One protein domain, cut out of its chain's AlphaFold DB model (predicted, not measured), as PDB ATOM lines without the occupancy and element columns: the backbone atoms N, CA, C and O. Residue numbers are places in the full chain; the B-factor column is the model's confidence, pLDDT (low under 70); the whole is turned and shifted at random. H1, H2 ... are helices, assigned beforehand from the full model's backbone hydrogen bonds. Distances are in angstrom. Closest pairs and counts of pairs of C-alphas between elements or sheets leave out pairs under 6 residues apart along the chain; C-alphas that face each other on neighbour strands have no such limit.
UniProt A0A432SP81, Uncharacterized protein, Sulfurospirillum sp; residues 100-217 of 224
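AT A GLANCE: This is residues 100 to 217 of the 224 residues of an uncharacterized protein of Sulfurospirillum sp (UniProt A0A432SP81). Three helices, H2, H3 and H4, stand in an up-and-down bundle, each running against the one before it in the chain, with H1 packed on one side of H2. H5 leaves this body as an arm, and its residues 204 to 217 stick out free. You read 118 residues with five named helices, H1 to H5 in order along the chain, and no named strand; the class is all helix. The whole is only just loose, close to compact, with a radius of gyration of the C-alphas of 16.5 A, and spans 52 by 37 by 24 A.

IN THESE COORDINATES: Find C-alpha 100 at (114.480, 82.391, 82.264); from there H1 runs through residues 100 to 116, 24.7 A from first to last C-alpha. Look next at C-alpha 128, at (100.322, 80.683, 109.266), where H2, the longest helix, begins; it covers residues 128 to 151 and 34.4 A. H3 follows with residues 157 to 171, over 20.6 A, and H4 with residues 180 to 193, over 20.0 A. H5 takes residues 202 to 217, over 22.7 A, and ends at C-alpha 217, at (98.717, 124.271, 99.613).

HOW THE PARTS SIT: Start at H2, the hub, which touches three helices. H1 touches it at residues 133 to 144 of H2 alone, closest at the C-alphas of Ala 106 and Ile 140, 6.0 A apart; the two form a helical hairpin, opposite ways at a steep tilt of 37 degrees, only just beyond shallow. H2 and H3 form a second helical hairpin, opposite ways at a shallow tilt of 23 degrees, and their closest C-alphas, of Ala 145 and Ala 163, are 4.3 A apart. H3 and H4 form a third, opposite ways at a shallow tilt of 30 degrees, closest at the C-alphas of Ala 167 and Asn 186, 5.5 A apart. Residues 138 to 149 of H2 alone touch H4, closest at the C-alphas of Asn 142 and Ile 182, 5.9 A apart; H2 and H4 run the same way at a shallow tilt of 32 degrees, only just short of steep. H5 is close to H4 but not clearly touching, with the closest C-alphas, of Asp 184 and Glu 202, 6.3 A apart. H1 is apart from H3, H4 and H5. Every O i to N i+4 pair is within hydrogen-bond range in H1, H2, H3 and H4; in H5 11 of 12 are.

THE WHOLE: Look at Lys 115 and Ser 217, whose C-alphas are the two farthest apart, at 54.2 A. The printed part has no cut. The link from H1 to H2, 11 residues, is long. The mean pLDDT of the printed part is 72.4; it is under 70 at residues 116 to 129, 154 to 155, 175 to 178 and 201 to 217, and its mean over H5 is 41.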
ATOM      1  N   LYS A 100     114.757  83.778  82.688       74.75
ATOM      2  CA  LYS A 100     114.480  82.391  82.264       74.75
ATOM      3  C   LYS A 100     114.416  81.438  83.460       74.75
ATOM      4  O   LYS A 100     113.492  80.619  83.532       74.75
ATOM      5  N   ASP A 101     115.349  81.579  84.393       71.81
ATOM      6  CA  ASP A 101     115.441  80.738  85.584       71.81
ATOM      7  C   ASP A 101     114.360  81.096  86.597       71.81
ATOM      8  O   ASP A 101     113.693  80.190  87.111       71.81
ATOM      9  N   TYR A 102     114.050  82.390  86.737       76.06
ATOM     10  CA  TYR A 102     112.861  82.850  87.451       76.06
ATOM     11  C   TYR A 102     111.600  82.166  86.916       76.06
ATOM     12  O   TYR A 102     110.855  81.537  87.665       76.06
ATOM     13  N   LYS A 103     111.361  82.217  85.595       78.75
ATOM     14  CA  LYS A 103     110.149  81.645  84.984       78.75
ATOM     15  C   LYS A 103     110.033  80.136  85.225       78.75
ATOM     16  O   LYS A 103     108.931  79.634  85.467       78.75
ATOM     17  N   LYS A 104     111.147  79.401  85.162       82.38
ATOM     18  CA  LYS A 104     111.186  77.959  85.453       82.38
ATOM     19  C   LYS A 104     110.872  77.684  86.927       82.38
ATOM     20  O   LYS A 104     110.075  76.791  87.223       82.38
ATOM     21  N   MET A 105     111.458  78.464  87.832       76.31
ATOM     22  CA  MET A 105     111.269  78.320  89.273       76.31
ATOM     23  C   MET A 105     109.848  78.691  89.704       76.31
ATOM     24  O   MET A 105     109.189  77.880  90.351       76.31
ATOM     25  N   ALA A 106     109.341  79.837  89.247       79.19
ATOM     26  CA  ALA A 106     107.971  80.296  89.447       79.19
ATOM     27  C   ALA A 106     106.954  79.213  89.062       79.19
ATOM     28  O   ALA A 106     106.121  78.830  89.878       79.19
ATOM     29  N   LYS A 107     107.069  78.627  87.861       82.69
ATOM     30  CA  LYS A 107     106.190  77.522  87.434       82.69
ATOM     31  C   LYS A 107     106.288  76.298  88.335       82.69
ATOM     32  O   LYS A 107     105.273  75.663  88.602       82.69
ATOM     33  N   SER A 108     107.496  75.933  88.766       79.12
ATOM     34  CA  SER A 108     107.689  74.791  89.661       79.12
ATOM     35  C   SER A 108     107.013  75.016  91.013       79.12
ATOM     36  O   SER A 108     106.424  74.077  91.538       79.12
ATOM     37  N   ILE A 109     107.102  76.229  91.564       76.31
ATOM     38  CA  ILE A 109     106.485  76.575  92.847       76.31
ATOM     39  C   ILE A 109     104.965  76.657  92.697       76.31
ATOM     40  O   ILE A 109     104.261  76.062  93.499       76.31
ATOM     41  N   LEU A 110     104.451  77.289  91.633       80.38
ATOM     42  CA  LEU A 110     103.008  77.327  91.356       80.38
ATOM     43  C   LEU A 110     102.416  75.924  91.220       80.38
ATOM     44  O   LEU A 110     101.381  75.651  91.807       80.38
ATOM     45  N   ARG A 111     103.087  75.007  90.510       80.62
ATOM     46  CA  ARG A 111     102.645  73.605  90.409       80.62
ATOM     47  C   ARG A 111     102.635  72.889  91.754       80.62
ATOM     48  O   ARG A 111     101.799  72.018  91.954       80.62
ATOM     49  N   PHE A 112     103.601  73.183  92.622       75.94
ATOM     50  CA  PHE A 112     103.625  72.622  93.967       75.94
ATOM     51  C   PHE A 112     102.447  73.158  94.779       75.94
ATOM     52  O   PHE A 112     101.664  72.358  95.272       75.94
ATOM     53  N   LEU A 113     102.277  74.482  94.808       75.69
ATOM     54  CA  LEU A 113     101.187  75.159  95.505       75.69
ATOM     55  C   LEU A 113      99.818  74.653  95.025       75.69
ATOM     56  O   LEU A 113      99.029  74.228  95.855       75.69
ATOM     57  N   ASP A 114      99.599  74.557  93.710       75.81
ATOM     58  CA  ASP A 114      98.370  74.019  93.103       75.81
ATOM     59  C   ASP A 114      98.073  72.562  93.506       75.81
ATOM     60  O   ASP A 114      96.916  72.163  93.577       75.81
ATOM     61  N   LYS A 115      99.110  71.745  93.739       71.19
ATOM     62  CA  LYS A 115      98.958  70.345  94.171       71.19
ATOM     63  C   LYS A 115      98.710  70.214  95.666       71.19
ATOM     64  O   LYS A 115      98.038  69.282  96.087       71.19
ATOM     65  N   THR A 116      99.314  71.089  96.464       64.81
ATOM     66  CA  THR A 116      99.154  71.089  97.923       64.81
ATOM     67  C   THR A 116      97.854  71.748  98.359       64.81
ATOM     68  O   THR A 116      97.502  71.686  99.532       64.81
ATOM     69  N   THR A 117      97.128  72.356  97.425       63.44
ATOM     70  CA  THR A 117      95.832  72.970  97.674       63.44
ATOM     71  C   THR A 117      94.727  72.034  97.273       63.44
ATOM     72  O   THR A 117      94.513  71.791  96.088       63.44
ATOM     73  N   ASN A 118      93.980  71.546  98.253       50.75
ATOM     74  CA  ASN A 118      92.726  70.863  97.986       50.75
ATOM     75  C   ASN A 118      91.697  71.890  97.481       50.75
ATOM     76  O   ASN A 118      91.013  72.499  98.285       50.75
ATOM     77  N   ASN A 119      91.648  72.120  96.162       47.12
ATOM     78  CA  ASN A 119      90.525  72.604  95.333       47.12
ATOM     79  C   ASN A 119      89.422  73.497  95.969       47.12
ATOM     80  O   ASN A 119      88.261  73.403  95.578       47.12
ATOM     81  N   GLY A 120      89.752  74.403  96.886       46.88
ATOM     82  CA  GLY A 120      88.777  75.238  97.584       46.88
ATOM     83  C   GLY A 120      89.402  76.534  98.086       46.88
ATOM     84  O   GLY A 120      90.577  76.571  98.453       46.88
ATOM     85  N   LYS A 121      88.615  77.615  98.066       47.12
ATOM     86  CA  LYS A 121      89.008  78.946  98.561       47.12
ATOM     87  C   LYS A 121      89.315  78.959 100.066       47.12
ATOM     88  O   LYS A 121      90.016  79.861 100.509       47.12
ATOM     89  N   ASP A 122      88.878  77.939 100.799       49.34
ATOM     90  CA  ASP A 122      88.762  78.000 102.258       49.34
ATOM     91  C   ASP A 122      90.001  77.484 103.017       49.34
ATOM     92  O   ASP A 122      90.177  77.787 104.188       49.34
ATOM     93  N   ILE A 123      90.934  76.780 102.360       52.00
ATOM     94  CA  ILE A 123      92.080  76.141 103.052       52.00
ATOM     95  C   ILE A 123      93.291  77.083 103.185       52.00
ATOM     96  O   ILE A 123      94.203  76.852 103.972       52.00
ATOM     97  N   TRP A 124      93.313  78.188 102.441       60.66
ATOM     98  CA  TRP A 124      94.439  79.127 102.470       60.66
ATOM     99  C   TRP A 124      94.405  80.113 103.641       60.66
ATOM    100  O   TRP A 124      95.366  80.852 103.841       60.66
ATOM    101  N   GLU A 125      93.294  80.201 104.369       59.94
ATOM    102  CA  GLU A 125      93.074  81.276 105.344       59.94
ATOM    103  C   GLU A 125      93.310  80.834 106.791       59.94
ATOM    104  O   GLU A 125      93.589  81.669 107.656       59.94
ATOM    105  N   GLU A 126      93.249  79.528 107.044       57.84
ATOM    106  CA  GLU A 126      93.332  78.953 108.381       57.84
ATOM    107  C   GLU A 126      94.795  78.632 108.734       57.84
ATOM    108  O   GLU A 126      95.352  77.595 108.381       57.84
ATOM    109  N   GLY A 127      95.453  79.575 109.417       65.44
ATOM    110  CA  GLY A 127      96.792  79.399 109.995       65.44
ATOM    111  C   GLY A 127      97.952  80.012 109.200       65.44
ATOM    112  O   GLY A 127      97.805  80.522 108.087       65.44
ATOM    113  N   ASP A 128      99.141  79.994 109.804       67.50
ATOM    114  CA  ASP A 128     100.322  80.683 109.266       67.50
ATOM    115  C   ASP A 128     100.841  80.055 107.958       67.50
ATOM    116  O   ASP A 128     101.341  80.780 107.092       67.50
ATOM    117  N   LEU A 129     100.651  78.740 107.755       66.75
ATOM    118  CA  LEU A 129     101.013  78.042 106.509       66.75
ATOM    119  C   LEU A 129     100.180  78.551 105.348       66.75
ATOM    120  O   LEU A 129     100.731  78.905 104.308       66.75
ATOM    121  N   GLY A 130      98.860  78.590 105.540       70.50
ATOM    122  CA  GLY A 130      97.917  79.034 104.525       70.50
ATOM    123  C   GLY A 130      98.223  80.467 104.108       70.50
ATOM    124  O   GLY A 130      98.387  80.745 102.919       70.50
ATOM    125  N   LYS A 131      98.443  81.360 105.085       73.38
ATOM    126  CA  LYS A 131      98.839  82.756 104.832       73.38
ATOM    127  C   LYS A 131     100.155  82.857 104.060       73.38
ATOM    128  O   LYS A 131     100.238  83.624 103.096       73.38
ATOM    129  N   LEU A 132     101.180  82.096 104.452       73.19
ATOM    130  CA  LEU A 132     102.462  82.064 103.744       73.19
ATOM    131  C   LEU A 132     102.268  81.588 102.304       73.19
ATOM    132  O   LEU A 132     102.697  82.260 101.366       73.19
ATOM    133  N   GLN A 133     101.609  80.451 102.117       74.25
ATOM    134  CA  GLN A 133     101.393  79.880 100.801       74.25
ATOM    135  C   GLN A 133     100.588  80.820  99.899       74.25
ATOM    136  O   GLN A 133     100.982  81.039  98.755       74.25
ATOM    137  N   LEU A 134      99.523  81.431 100.421       76.19
ATOM    138  CA  LEU A 134      98.708  82.413  99.712       76.19
ATOM    139  C   LEU A 134      99.539  83.612  99.262       76.19
ATOM    140  O   LEU A 134      99.459  84.042  98.111       76.19
ATOM    141  N   ASN A 135     100.362  84.160 100.150       75.56
ATOM    142  CA  ASN A 135     101.186  85.312  99.818       75.56
ATOM    143  C   ASN A 135     102.272  84.974  98.792       75.56
ATOM    144  O   ASN A 135     102.498  85.753  97.862       75.56
ATOM    145  N   LEU A 136     102.896  83.799  98.909       76.00
ATOM    146  CA  LEU A 136     103.815  83.283  97.896       76.00
ATOM    147  C   LEU A 136     103.115  83.128  96.553       76.00
ATOM    148  O   LEU A 136     103.634  83.560  95.525       76.00
ATOM    149  N   TYR A 137     101.914  82.567  96.566       80.00
ATOM    150  CA  TYR A 137     101.107  82.366  95.380       80.00
ATOM    151  C   TYR A 137     100.783  83.691  94.683       80.00
ATOM    152  O   TYR A 137     101.076  83.852  93.495       80.00
ATOM    153  N   LYS A 138     100.281  84.681  95.435       79.62
ATOM    154  CA  LYS A 138     100.008  86.043  94.953       79.62
ATOM    155  C   LYS A 138     101.246  86.691  94.340       79.62
ATOM    156  O   LYS A 138     101.178  87.204  93.222       79.62
ATOM    157  N   TYR A 139     102.373  86.648  95.050       79.75
ATOM    158  CA  TYR A 139     103.631  87.227  94.586       79.75
ATOM    159  C   TYR A 139     104.101  86.576  93.279       79.75
ATOM    160  O   TYR A 139     104.354  87.278  92.300       79.75
ATOM    161  N   ILE A 140     104.145  85.240  93.221       80.94
ATOM    162  CA  ILE A 140     104.629  84.519  92.041       80.94
ATOM    163  C   ILE A 140     103.737  84.787  90.833       80.94
ATOM    164  O   ILE A 140     104.256  85.083  89.756       80.94
ATOM    165  N   LEU A 141     102.413  84.697  90.998       84.44
ATOM    166  CA  LEU A 141     101.464  84.960  89.918       84.44
ATOM    167  C   LEU A 141     101.625  86.385  89.381       84.44
ATOM    168  O   LEU A 141     101.697  86.571  88.165       84.44
ATOM    169  N   ASN A 142     101.734  87.371  90.274       84.12
ATOM    170  CA  ASN A 142     101.886  88.767  89.893       84.12
ATOM    171  C   ASN A 142     103.211  89.041  89.170       84.12
ATOM    172  O   ASN A 142     103.211  89.577  88.062       84.12
ATOM    173  N   SER A 143     104.340  88.643  89.759       82.12
ATOM    174  CA  SER A 143     105.659  88.874  89.162       82.12
ATOM    175  C   SER A 143     105.816  88.110  87.841       82.12
ATOM    176  O   SER A 143     106.336  88.655  86.868       82.12
ATOM    177  N   TYR A 144     105.271  86.892  87.738       84.56
ATOM    178  CA  TYR A 144     105.260  86.135  86.484       84.56
ATOM    179  C   TYR A 144     104.382  86.803  85.409       84.56
ATOM    180  O   TYR A 144     104.803  86.903  84.254       84.56
ATOM    181  N   ALA A 145     103.203  87.318  85.776       86.75
ATOM    182  CA  ALA A 145     102.356  88.099  84.873       86.75
ATOM    183  C   ALA A 145     103.072  89.361  84.367       86.75
ATOM    184  O   ALA A 145     103.065  89.628  83.165       86.75
ATOM    185  N   ASN A 146     103.745  90.093  85.258       85.00
ATOM    186  CA  ASN A 146     104.481  91.308  84.917       85.00
ATOM    187  C   ASN A 146     105.665  91.030  83.973       85.00
ATOM    188  O   ASN A 146     105.859  91.753  82.996       85.00
ATOM    189  N   ILE A 147     106.425  89.952  84.202       84.69
ATOM    190  CA  ILE A 147     107.512  89.534  83.298       84.69
ATOM    191  C   ILE A 147     106.962  89.230  81.902       84.69
ATOM    192  O   ILE A 147     107.484  89.743  80.913       84.69
ATOM    193  N   LEU A 148     105.888  88.440  81.810       87.31
ATOM    194  CA  LEU A 148     105.263  88.115  80.525       87.31
ATOM    195  C   LEU A 148     104.710  89.357  79.821       87.31
ATOM    196  O   LEU A 148     104.825  89.469  78.603       87.31
ATOM    197  N   TYR A 149     104.132  90.290  80.577       86.81
ATOM    198  CA  TYR A 149     103.654  91.566  80.058       86.81
ATOM    199  C   TYR A 149     104.801  92.391  79.462       86.81
ATOM    200  O   TYR A 149     104.718  92.785  78.297       86.81
ATOM    201  N   LYS A 150     105.905  92.570  80.200       83.81
ATOM    202  CA  LYS A 150     107.106  93.262  79.708       83.81
ATOM    203  C   LYS A 150     107.692  92.592  78.456       83.81
ATOM    204  O   LYS A 150     108.055  93.280  77.505       83.81
ATOM    205  N   GLU A 151     107.745  91.259  78.424       85.12
ATOM    206  CA  GLU A 151     108.229  90.490  77.265       85.12
ATOM    207  C   GLU A 151     107.270  90.535  76.067       85.12
ATOM    208  O   GLU A 151     107.699  90.346  74.930       85.12
ATOM    209  N   SER A 152     105.978  90.792  76.294       83.69
ATOM    210  CA  SER A 152     104.972  90.756  75.231       83.69
ATOM    211  C   SER A 152     105.115  91.865  74.186       83.69
ATOM    212  O   SER A 152     104.490  91.755  73.132       83.69
ATOM    213  N   LYS A 153     105.915  92.910  74.462       70.56
ATOM    214  CA  LYS A 153     106.158  94.067  73.580       70.56
ATOM    215  C   LYS A 153     104.928  94.445  72.731       70.56
ATOM    216  O   LYS A 153     105.037  94.404  71.525       70.56
ATOM    217  N   ARG A 154     103.767  94.750  73.332       62.41
ATOM    218  CA  ARG A 154     102.445  95.092  72.719       62.41
ATOM    219  C   ARG A 154     101.875  94.201  71.586       62.41
ATOM    220  O   ARG A 154     100.660  94.121  71.460       62.41
ATOM    221  N   GLU A 155     102.680  93.497  70.807       65.19
ATOM    222  CA  GLU A 155     102.313  92.797  69.577       65.19
ATOM    223  C   GLU A 155     102.321  91.275  69.761       65.19
ATOM    224  O   GLU A 155     101.632  90.550  69.038       65.19
ATOM    225  N   ASN A 156     103.018  90.750  70.779       82.75
ATOM    226  CA  ASN A 156     102.995  89.323  71.080       82.75
ATOM    227  C   ASN A 156     101.723  88.947  71.857       82.75
ATOM    228  O   ASN A 156     101.721  88.747  73.078       82.75
ATOM    229  N   LYS A 157     100.621  88.793  71.110       83.62
ATOM    230  CA  LYS A 157      99.290  88.434  71.629       83.62
ATOM    231  C   LYS A 157      99.297  87.157  72.484       83.62
ATOM    232  O   LYS A 157      98.492  87.041  73.404       83.62
ATOM    233  N   LYS A 158     100.197  86.199  72.221       89.38
ATOM    234  CA  LYS A 158     100.302  84.945  72.992       89.38
ATOM    235  C   LYS A 158     100.867  85.183  74.394       89.38
ATOM    236  O   LYS A 158     100.325  84.659  75.373       89.38
ATOM    237  N   LEU A 159     101.930  85.982  74.499       88.56
ATOM    238  CA  LEU A 159     102.499  86.369  75.792       88.56
ATOM    239  C   LEU A 159     101.530  87.249  76.580       88.56
ATOM    240  O   LEU A 159     101.338  87.000  77.766       88.56
ATOM    241  N   LEU A 160     100.839  88.182  75.918       89.44
ATOM    242  CA  LEU A 160      99.848  89.039  76.570       89.44
ATOM    243  C   LEU A 160      98.643  88.243  77.108       89.44
ATOM    244  O   LEU A 160      98.223  88.453  78.245       89.44
ATOM    245  N   LYS A 161      98.135  87.258  76.351       89.69
ATOM    246  CA  LYS A 161      97.104  86.319  76.840       89.69
ATOM    247  C   LYS A 161      97.581  85.529  78.059       89.69
ATOM    248  O   LYS A 161      96.823  85.347  79.008       89.69
ATOM    249  N   SER A 162      98.839  85.085  78.042       90.88
ATOM    250  CA  SER A 162      99.435  84.373  79.175       90.88
ATOM    251  C   SER A 162      99.550  85.290  80.395       90.88
ATOM    252  O   SER A 162      99.129  84.900  81.477       90.88
ATOM    253  N   ALA A 163     100.043  86.520  80.224       90.06
ATOM    254  CA  ALA A 163     100.125  87.519  81.288       90.06
ATOM    255  C   ALA A 163      98.750  87.768  81.930       90.06
ATOM    256  O   ALA A 163      98.623  87.709  83.150       90.06
ATOM    257  N   ASN A 164      97.707  87.935  81.108       91.50
ATOM    258  CA  ASN A 164      96.327  88.118  81.567       91.50
ATOM    259  C   ASN A 164      95.811  86.942  82.400       91.50
ATOM    260  O   ASN A 164      95.174  87.146  83.429       91.50
ATOM    261  N   TYR A 165      96.100  85.708  81.979       92.31
ATOM    262  CA  TYR A 165      95.711  84.514  82.728       92.31
ATOM    263  C   TYR A 165      96.274  84.536  84.158       92.31
ATOM    264  O   TYR A 165      95.521  84.377  85.119       92.31
ATOM    265  N   TYR A 166      97.578  84.789  84.313       89.31
ATOM    266  CA  TYR A 166      98.211  84.832  85.637       89.31
ATOM    267  C   TYR A 166      97.757  86.045  86.461       89.31
ATOM    268  O   TYR A 166      97.519  85.903  87.660       89.31
ATOM    269  N   ALA A 167      97.566  87.205  85.826       88.00
ATOM    270  CA  ALA A 167      97.085  88.417  86.487       88.00
ATOM    271  C   ALA A 167      95.671  88.238  87.066       88.00
ATOM    272  O   ALA A 167      95.452  88.524  88.246       88.00
ATOM    273  N   LYS A 168      94.742  87.665  86.284       88.38
ATOM    274  CA  LYS A 168      93.383  87.340  86.747       88.38
ATOM    275  C   LYS A 168      93.395  86.339  87.894       88.38
ATOM    276  O   LYS A 168      92.660  86.514  88.861       88.38
ATOM    277  N   ARG A 169      94.251  85.317  87.813       86.62
ATOM    278  CA  ARG A 169      94.396  84.321  88.879       86.62
ATOM    279  C   ARG A 169      94.911  84.956  90.174       86.62
ATOM    280  O   ARG A 169      94.394  84.634  91.232       86.62
ATOM    281  N   ALA A 170      95.849  85.905  90.098       84.69
ATOM    282  CA  ALA A 170      96.306  86.668  91.264       84.69
ATOM    283  C   ALA A 170      95.192  87.558  91.844       84.69
ATOM    284  O   ALA A 170      95.034  87.640  93.061       84.69
ATOM    285  N   LYS A 171      94.388  88.185  90.971       82.50
ATOM    286  CA  LYS A 171      93.281  89.084  91.337       82.50
ATOM    287  C   LYS A 171      92.219  88.402  92.208       82.50
ATOM    288  O   LYS A 171      91.611  89.070  93.035       82.50
ATOM    289  N   MET A 172      92.026  87.087  92.064       81.75
ATOM    290  CA  MET A 172      91.072  86.302  92.868       81.75
ATOM    291  C   MET A 172      91.380  86.294  94.372       81.75
ATOM    292  O   MET A 172      90.499  85.958  95.157       81.75
ATOM    293  N   PHE A 173      92.608  86.644  94.758       76.31
ATOM    294  CA  PHE A 173      93.098  86.576  96.135       76.31
ATOM    295  C   PHE A 173      93.384  87.957  96.743       76.31
ATOM    296  O   PHE A 173      94.039  88.039  97.779       76.31
ATOM    297  N   ILE A 174      92.928  89.037  96.100       75.88
ATOM    298  CA  ILE A 174      93.044  90.398  96.637       75.88
ATOM    299  C   ILE A 174      92.145  90.525  97.866       75.88
ATOM    300  O   ILE A 174      90.951  90.243  97.773       75.88
ATOM    301  N   ARG A 175      92.703  90.986  98.989       67.62
ATOM    302  CA  ARG A 175      91.951  91.139 100.252       67.62
ATOM    303  C   ARG A 175      91.921  92.544 100.828       67.62
ATOM    304  O   ARG A 175      91.194  92.784 101.783       67.62
ATOM    305  N   GLY A 176      92.653  93.472 100.229       67.31
ATOM    306  CA  GLY A 176      92.755  94.817 100.764       67.31
ATOM    307  C   GLY A 176      93.572  95.738  99.879       67.31
ATOM    308  O   GLY A 176      93.762  95.503  98.676       67.31
ATOM    309  N   ASP A 177      94.040  96.820 100.481       65.00
ATOM    310  CA  ASP A 177      94.873  97.812  99.813       65.00
ATOM    311  C   ASP A 177      96.352  97.421  99.797       65.00
ATOM    312  O   ASP A 177      97.093  97.896  98.933       65.00
ATOM    313  N   GLU A 178      96.777  96.470 100.636       63.47
ATOM    314  CA  GLU A 178      98.135  95.921 100.592       63.47
ATOM    315  C   GLU A 178      98.466  95.220  99.261       63.47
ATOM    316  O   GLU A 178      99.628  95.183  98.855       63.47
ATOM    317  N   ASP A 179      97.454  94.746  98.526       70.75
ATOM    318  CA  ASP A 179      97.602  94.062  97.236       70.75
ATOM    319  C   ASP A 179      97.603  95.032  96.029       70.75
ATOM    320  O   ASP A 179      97.350  94.626  94.887       70.75
ATOM    321  N   PHE A 180      97.878  96.328  96.241       72.81
ATOM    322  CA  PHE A 180      97.853  97.354  95.182       72.81
ATOM    323  C   PHE A 180      98.702  96.979  93.953       72.81
ATOM    324  O   PHE A 180      98.334  97.278  92.821       72.81
ATOM    325  N   TYR A 181      99.825  96.283  94.147       72.94
ATOM    326  CA  TYR A 181     100.727  95.881  93.065       72.94
ATOM    327  C   TYR A 181     100.077  94.866  92.107       72.94
ATOM    328  O   TYR A 181     100.372  94.864  90.908       72.94
ATOM    329  N   ILE A 182      99.155  94.040  92.616       77.12
ATOM    330  CA  ILE A 182      98.342  93.118  91.815       77.12
ATOM    331  C   ILE A 182      97.307  93.905  91.017       77.12
ATOM    332  O   ILE A 182      97.113  93.631  89.830       77.12
ATOM    333  N   LYS A 183      96.677  94.906  91.647       80.44
ATOM    334  CA  LYS A 183      95.717  95.810  90.992       80.44
ATOM    335  C   LYS A 183      96.384  96.556  89.825       80.44
ATOM    336  O   LYS A 183      95.885  96.476  88.703       80.44
ATOM    337  N   ASP A 184      97.552  97.163  90.046       82.25
ATOM    338  CA  ASP A 184      98.294  97.906  89.015       82.25
ATOM    339  C   ASP A 184      98.765  97.004  87.859       82.25
ATOM    340  O   ASP A 184      98.594  97.350  86.686       82.25
ATOM    341  N   THR A 185      99.288  95.809  88.159       84.44
ATOM    342  CA  THR A 185      99.697  94.839  87.123       84.44
ATOM    343  C   THR A 185      98.508  94.407  86.261       84.44
ATOM    344  O   THR A 185      98.614  94.388  85.033       84.44
ATOM    345  N   ASN A 186      97.357  94.114  86.881       86.94
ATOM    346  CA  ASN A 186      96.127  93.786  86.157       86.94
ATOM    347  C   ASN A 186      95.680  94.944  85.260       86.94
ATOM    348  O   ASN A 186      95.466  94.733  84.067       86.94
ATOM    349  N   ARG A 187      95.624  96.169  85.797       89.31
ATOM    350  CA  ARG A 187      95.227  97.374  85.055       89.31
ATOM    351  C   ARG A 187      96.084  97.585  83.803       89.31
ATOM    352  O   ARG A 187      95.549  97.845  82.728       89.31
ATOM    353  N   LYS A 188      97.408  97.443  83.911       88.62
ATOM    354  CA  LYS A 188      98.338  97.582  82.773       88.62
ATOM    355  C   LYS A 188      98.093  96.538  81.688       88.62
ATOM    356  O   LYS A 188      98.083  96.879  80.505       88.62
ATOM    357  N   ILE A 189      97.885  95.284  82.084       88.19
ATOM    358  CA  ILE A 189      97.631  94.184  81.149       88.19
ATOM    359  C   ILE A 189      96.273  94.361  80.462       88.19
ATOM    360  O   ILE A 189      96.204  94.256  79.239       88.19
ATOM    361  N   GLU A 190      95.216  94.675  81.214       90.00
ATOM    362  CA  GLU A 190      93.874  94.952  80.682       90.00
ATOM    363  C   GLU A 190      93.910  96.122  79.682       90.00
ATOM    364  O   GLU A 190      93.388  96.012  78.573       90.00
ATOM    365  N   ASN A 191      94.625  97.198  80.018       88.44
ATOM    366  CA  ASN A 191      94.813  98.349  79.141       88.44
ATOM    367  C   ASN A 191      95.575  98.007  77.850       88.44
ATOM    368  O   ASN A 191      95.191  98.442  76.766       88.44
ATOM    369  N   ALA A 192      96.636  97.202  77.941       88.12
ATOM    370  CA  ALA A 192      97.370  96.759  76.760       88.12
ATOM    371  C   ALA A 192      96.535  95.832  75.862       88.12
ATOM    372  O   ALA A 192      96.651  95.901  74.641       88.12
ATOM    373  N   ILE A 193      95.669  94.995  76.441       87.50
ATOM    374  CA  ILE A 193      94.721  94.159  75.684       87.50
ATOM    375  C   ILE A 193      93.699  95.020  74.943       87.50
ATOM    376  O   ILE A 193      93.351  94.692  73.811       87.50
ATOM    377  N   ALA A 194      93.262  96.124  75.550       87.38
ATOM    378  CA  ALA A 194      92.382  97.101  74.915       87.38
ATOM    379  C   ALA A 194      93.065  97.904  73.787       87.38
ATOM    380  O   ALA A 194      92.405  98.692  73.120       87.38
ATOM    381  N   GLY A 195      94.371  97.713  73.553       84.31
ATOM    382  CA  GLY A 195      95.122  98.427  72.516       84.31
ATOM    383  C   GLY A 195      95.524  99.852  72.904       84.31
ATOM    384  O   GLY A 195      96.008 100.605  72.061       84.31
ATOM    385  N   ASN A 196      95.362 100.227  74.174       85.81
ATOM    386  CA  ASN A 196      95.664 101.570  74.652       85.81
ATOM    387  C   ASN A 196      97.182 101.801  74.834       85.81
ATOM    388  O   ASN A 196      97.963 100.851  74.988       85.81
ATOM    389  N   PRO A 197      97.629 103.072  74.884       81.81
ATOM    390  CA  PRO A 197      98.998 103.423  75.263       81.81
ATOM    391  C   PRO A 197      99.375 102.902  76.663       81.81
ATOM    392  O   PRO A 197      98.492 102.733  77.501       81.81
ATOM    393  N   PRO A 198     100.666 102.662  76.967       81.25
ATOM    394  CA  PRO A 198     101.101 102.092  78.231       81.25
ATOM    395  C   PRO A 198     100.780 103.058  79.355       81.25
ATOM    396  O   PRO A 198     101.050 104.256  79.263       81.25
ATOM    397  N   LEU A 199     100.243 102.511  80.432       78.88
ATOM    398  CA  LEU A 199      99.980 103.279  81.631       78.88
ATOM    399  C   LEU A 199     101.283 103.472  82.402       78.88
ATOM    400  O   LEU A 199     102.076 102.537  82.529       78.88
ATOM    401  N   LYS A 200     101.465 104.679  82.946       74.38
ATOM    402  CA  LYS A 200     102.483 104.937  83.967       74.38
ATOM    403  C   LYS A 200     102.191 104.108  85.216       74.38
ATOM    404  O   LYS A 200     101.031 103.760  85.484       74.38
ATOM    405  N   ASP A 201     103.242 103.808  85.968       66.38
ATOM    406  CA  ASP A 201     103.139 103.081  87.228       66.38
ATOM    407  C   ASP A 201     102.231 103.858  88.194       66.38
ATOM    408  O   ASP A 201     102.402 105.061  88.386       66.38
ATOM    409  N   GLU A 202     101.248 103.199  88.821       58.12
ATOM    410  CA  GLU A 202     100.312 103.881  89.735       58.12
ATOM    411  C   GLU A 202     101.011 104.599  90.897       58.12
ATOM    412  O   GLU A 202     100.513 105.619  91.373       58.12
ATOM    413  N   LYS A 203     102.199 104.138  91.312       53.41
ATOM    414  CA  LYS A 203     103.026 104.850  92.297       53.41
ATOM    415  C   LYS A 203     103.564 106.180  91.778       53.41
ATOM    416  O   LYS A 203     103.590 107.133  92.547       53.41
ATOM    417  N   GLU A 204     103.926 106.286  90.499       45.66
ATOM    418  CA  GLU A 204     104.273 107.584  89.907       45.66
ATOM    419  C   GLU A 204     103.062 108.519  89.937       45.66
ATOM    420  O   GLU A 204     103.197 109.691  90.266       45.66
ATOM    421  N   VAL A 205     101.858 107.999  89.684       45.28
ATOM    422  CA  VAL A 205     100.617 108.789  89.720       45.28
ATOM    423  C   VAL A 205     100.251 109.229  91.145       45.28
ATOM    424  O   VAL A 205      99.781 110.350  91.326       45.28
ATOM    425  N   GLN A 206     100.482 108.396  92.166       44.59
ATOM    426  CA  GLN A 206     100.267 108.776  93.571       44.59
ATOM    427  C   GLN A 206     101.308 109.785  94.072       44.59
ATOM    428  O   GLN A 206     100.925 110.736  94.748       44.59
ATOM    429  N   ILE A 207     102.584 109.639  93.693       37.09
ATOM    430  CA  ILE A 207     103.636 110.625  93.989       37.09
ATOM    431  C   ILE A 207     103.314 111.959  93.300       37.09
ATOM    432  O   ILE A 207     103.370 113.002  93.943       37.09
ATOM    433  N   ILE A 208     102.877 111.938  92.035       37.62
ATOM    434  CA  ILE A 208     102.451 113.146  91.310       37.62
ATOM    435  C   ILE A 208     101.219 113.786  91.971       37.62
ATOM    436  O   ILE A 208     101.188 115.003  92.107       37.62
ATOM    437  N   LYS A 209     100.237 112.999  92.438       36.06
ATOM    438  CA  LYS A 209      99.068 113.520  93.177       36.06
ATOM    439  C   LYS A 209      99.424 114.111  94.544       36.06
ATOM    440  O   LYS A 209      98.734 115.025  94.988       36.06
ATOM    441  N   PHE A 210     100.458 113.593  95.207       31.19
ATOM    442  CA  PHE A 210     100.974 114.154  96.458       31.19
ATOM    443  C   PHE A 210     101.698 115.481  96.194       31.19
ATOM    444  O   PHE A 210     101.336 116.496  96.779       31.19
ATOM    445  N   ILE A 211     102.602 115.510  95.209       35.00
ATOM    446  CA  ILE A 211     103.329 116.723  94.802       35.00
ATOM    447  C   ILE A 211     102.363 117.816  94.310       35.00
ATOM    448  O   ILE A 211     102.538 118.980  94.654       35.00
ATOM    449  N   SER A 212     101.305 117.461  93.569       37.50
ATOM    450  CA  SER A 212     100.308 118.430  93.086       37.50
ATOM    451  C   SER A 212      99.351 118.936  94.173       37.50
ATOM    452  O   SER A 212      98.707 119.968  93.997       37.50
ATOM    453  N   LYS A 213      99.189 118.196  95.280       40.00
ATOM    454  CA  LYS A 213      98.421 118.659  96.447       40.00
ATOM    455  C   LYS A 213      99.246 119.612  97.308       40.00
ATOM    456  O   LYS A 213      98.696 120.610  97.770       40.00
ATOM    457  N   ASP A 214     100.540 119.343  97.459       36.69
ATOM    458  CA  ASP A 214     101.450 120.198  98.225       36.69
ATOM    459  C   ASP A 214     101.792 121.501  97.491       36.69
ATOM    460  O   ASP A 214     101.929 122.541  98.134       36.69
ATOM    461  N   SER A 215     101.830 121.506  96.153       38.28
ATOM    462  CA  SER A 215     101.995 122.744  95.376       38.28
ATOM    463  C   SER A 215     100.791 123.688  95.496       38.28
ATOM    464  O   SER A 215     100.965 124.898  95.562       38.28
ATOM    465  N   ASN A 216      99.568 123.151  95.607       42.91
ATOM    466  CA  ASN A 216      98.352 123.960  95.774       42.91
ATOM    467  C   ASN A 216      98.131 124.446  97.221       42.91
ATOM    468  O   ASN A 216      97.377 125.398  97.442       42.91
ATOM    469  N   SER A 217      98.751 123.806  98.219       41.09
ATOM    470  CA  SER A 217      98.717 124.271  99.613       41.09
ATOM    471  C   SER A 217      99.767 125.356  99.874       41.09
ATOM    472  O   SER A 217      99.474 126.320 100.580       41.09
TER     473      SER A 217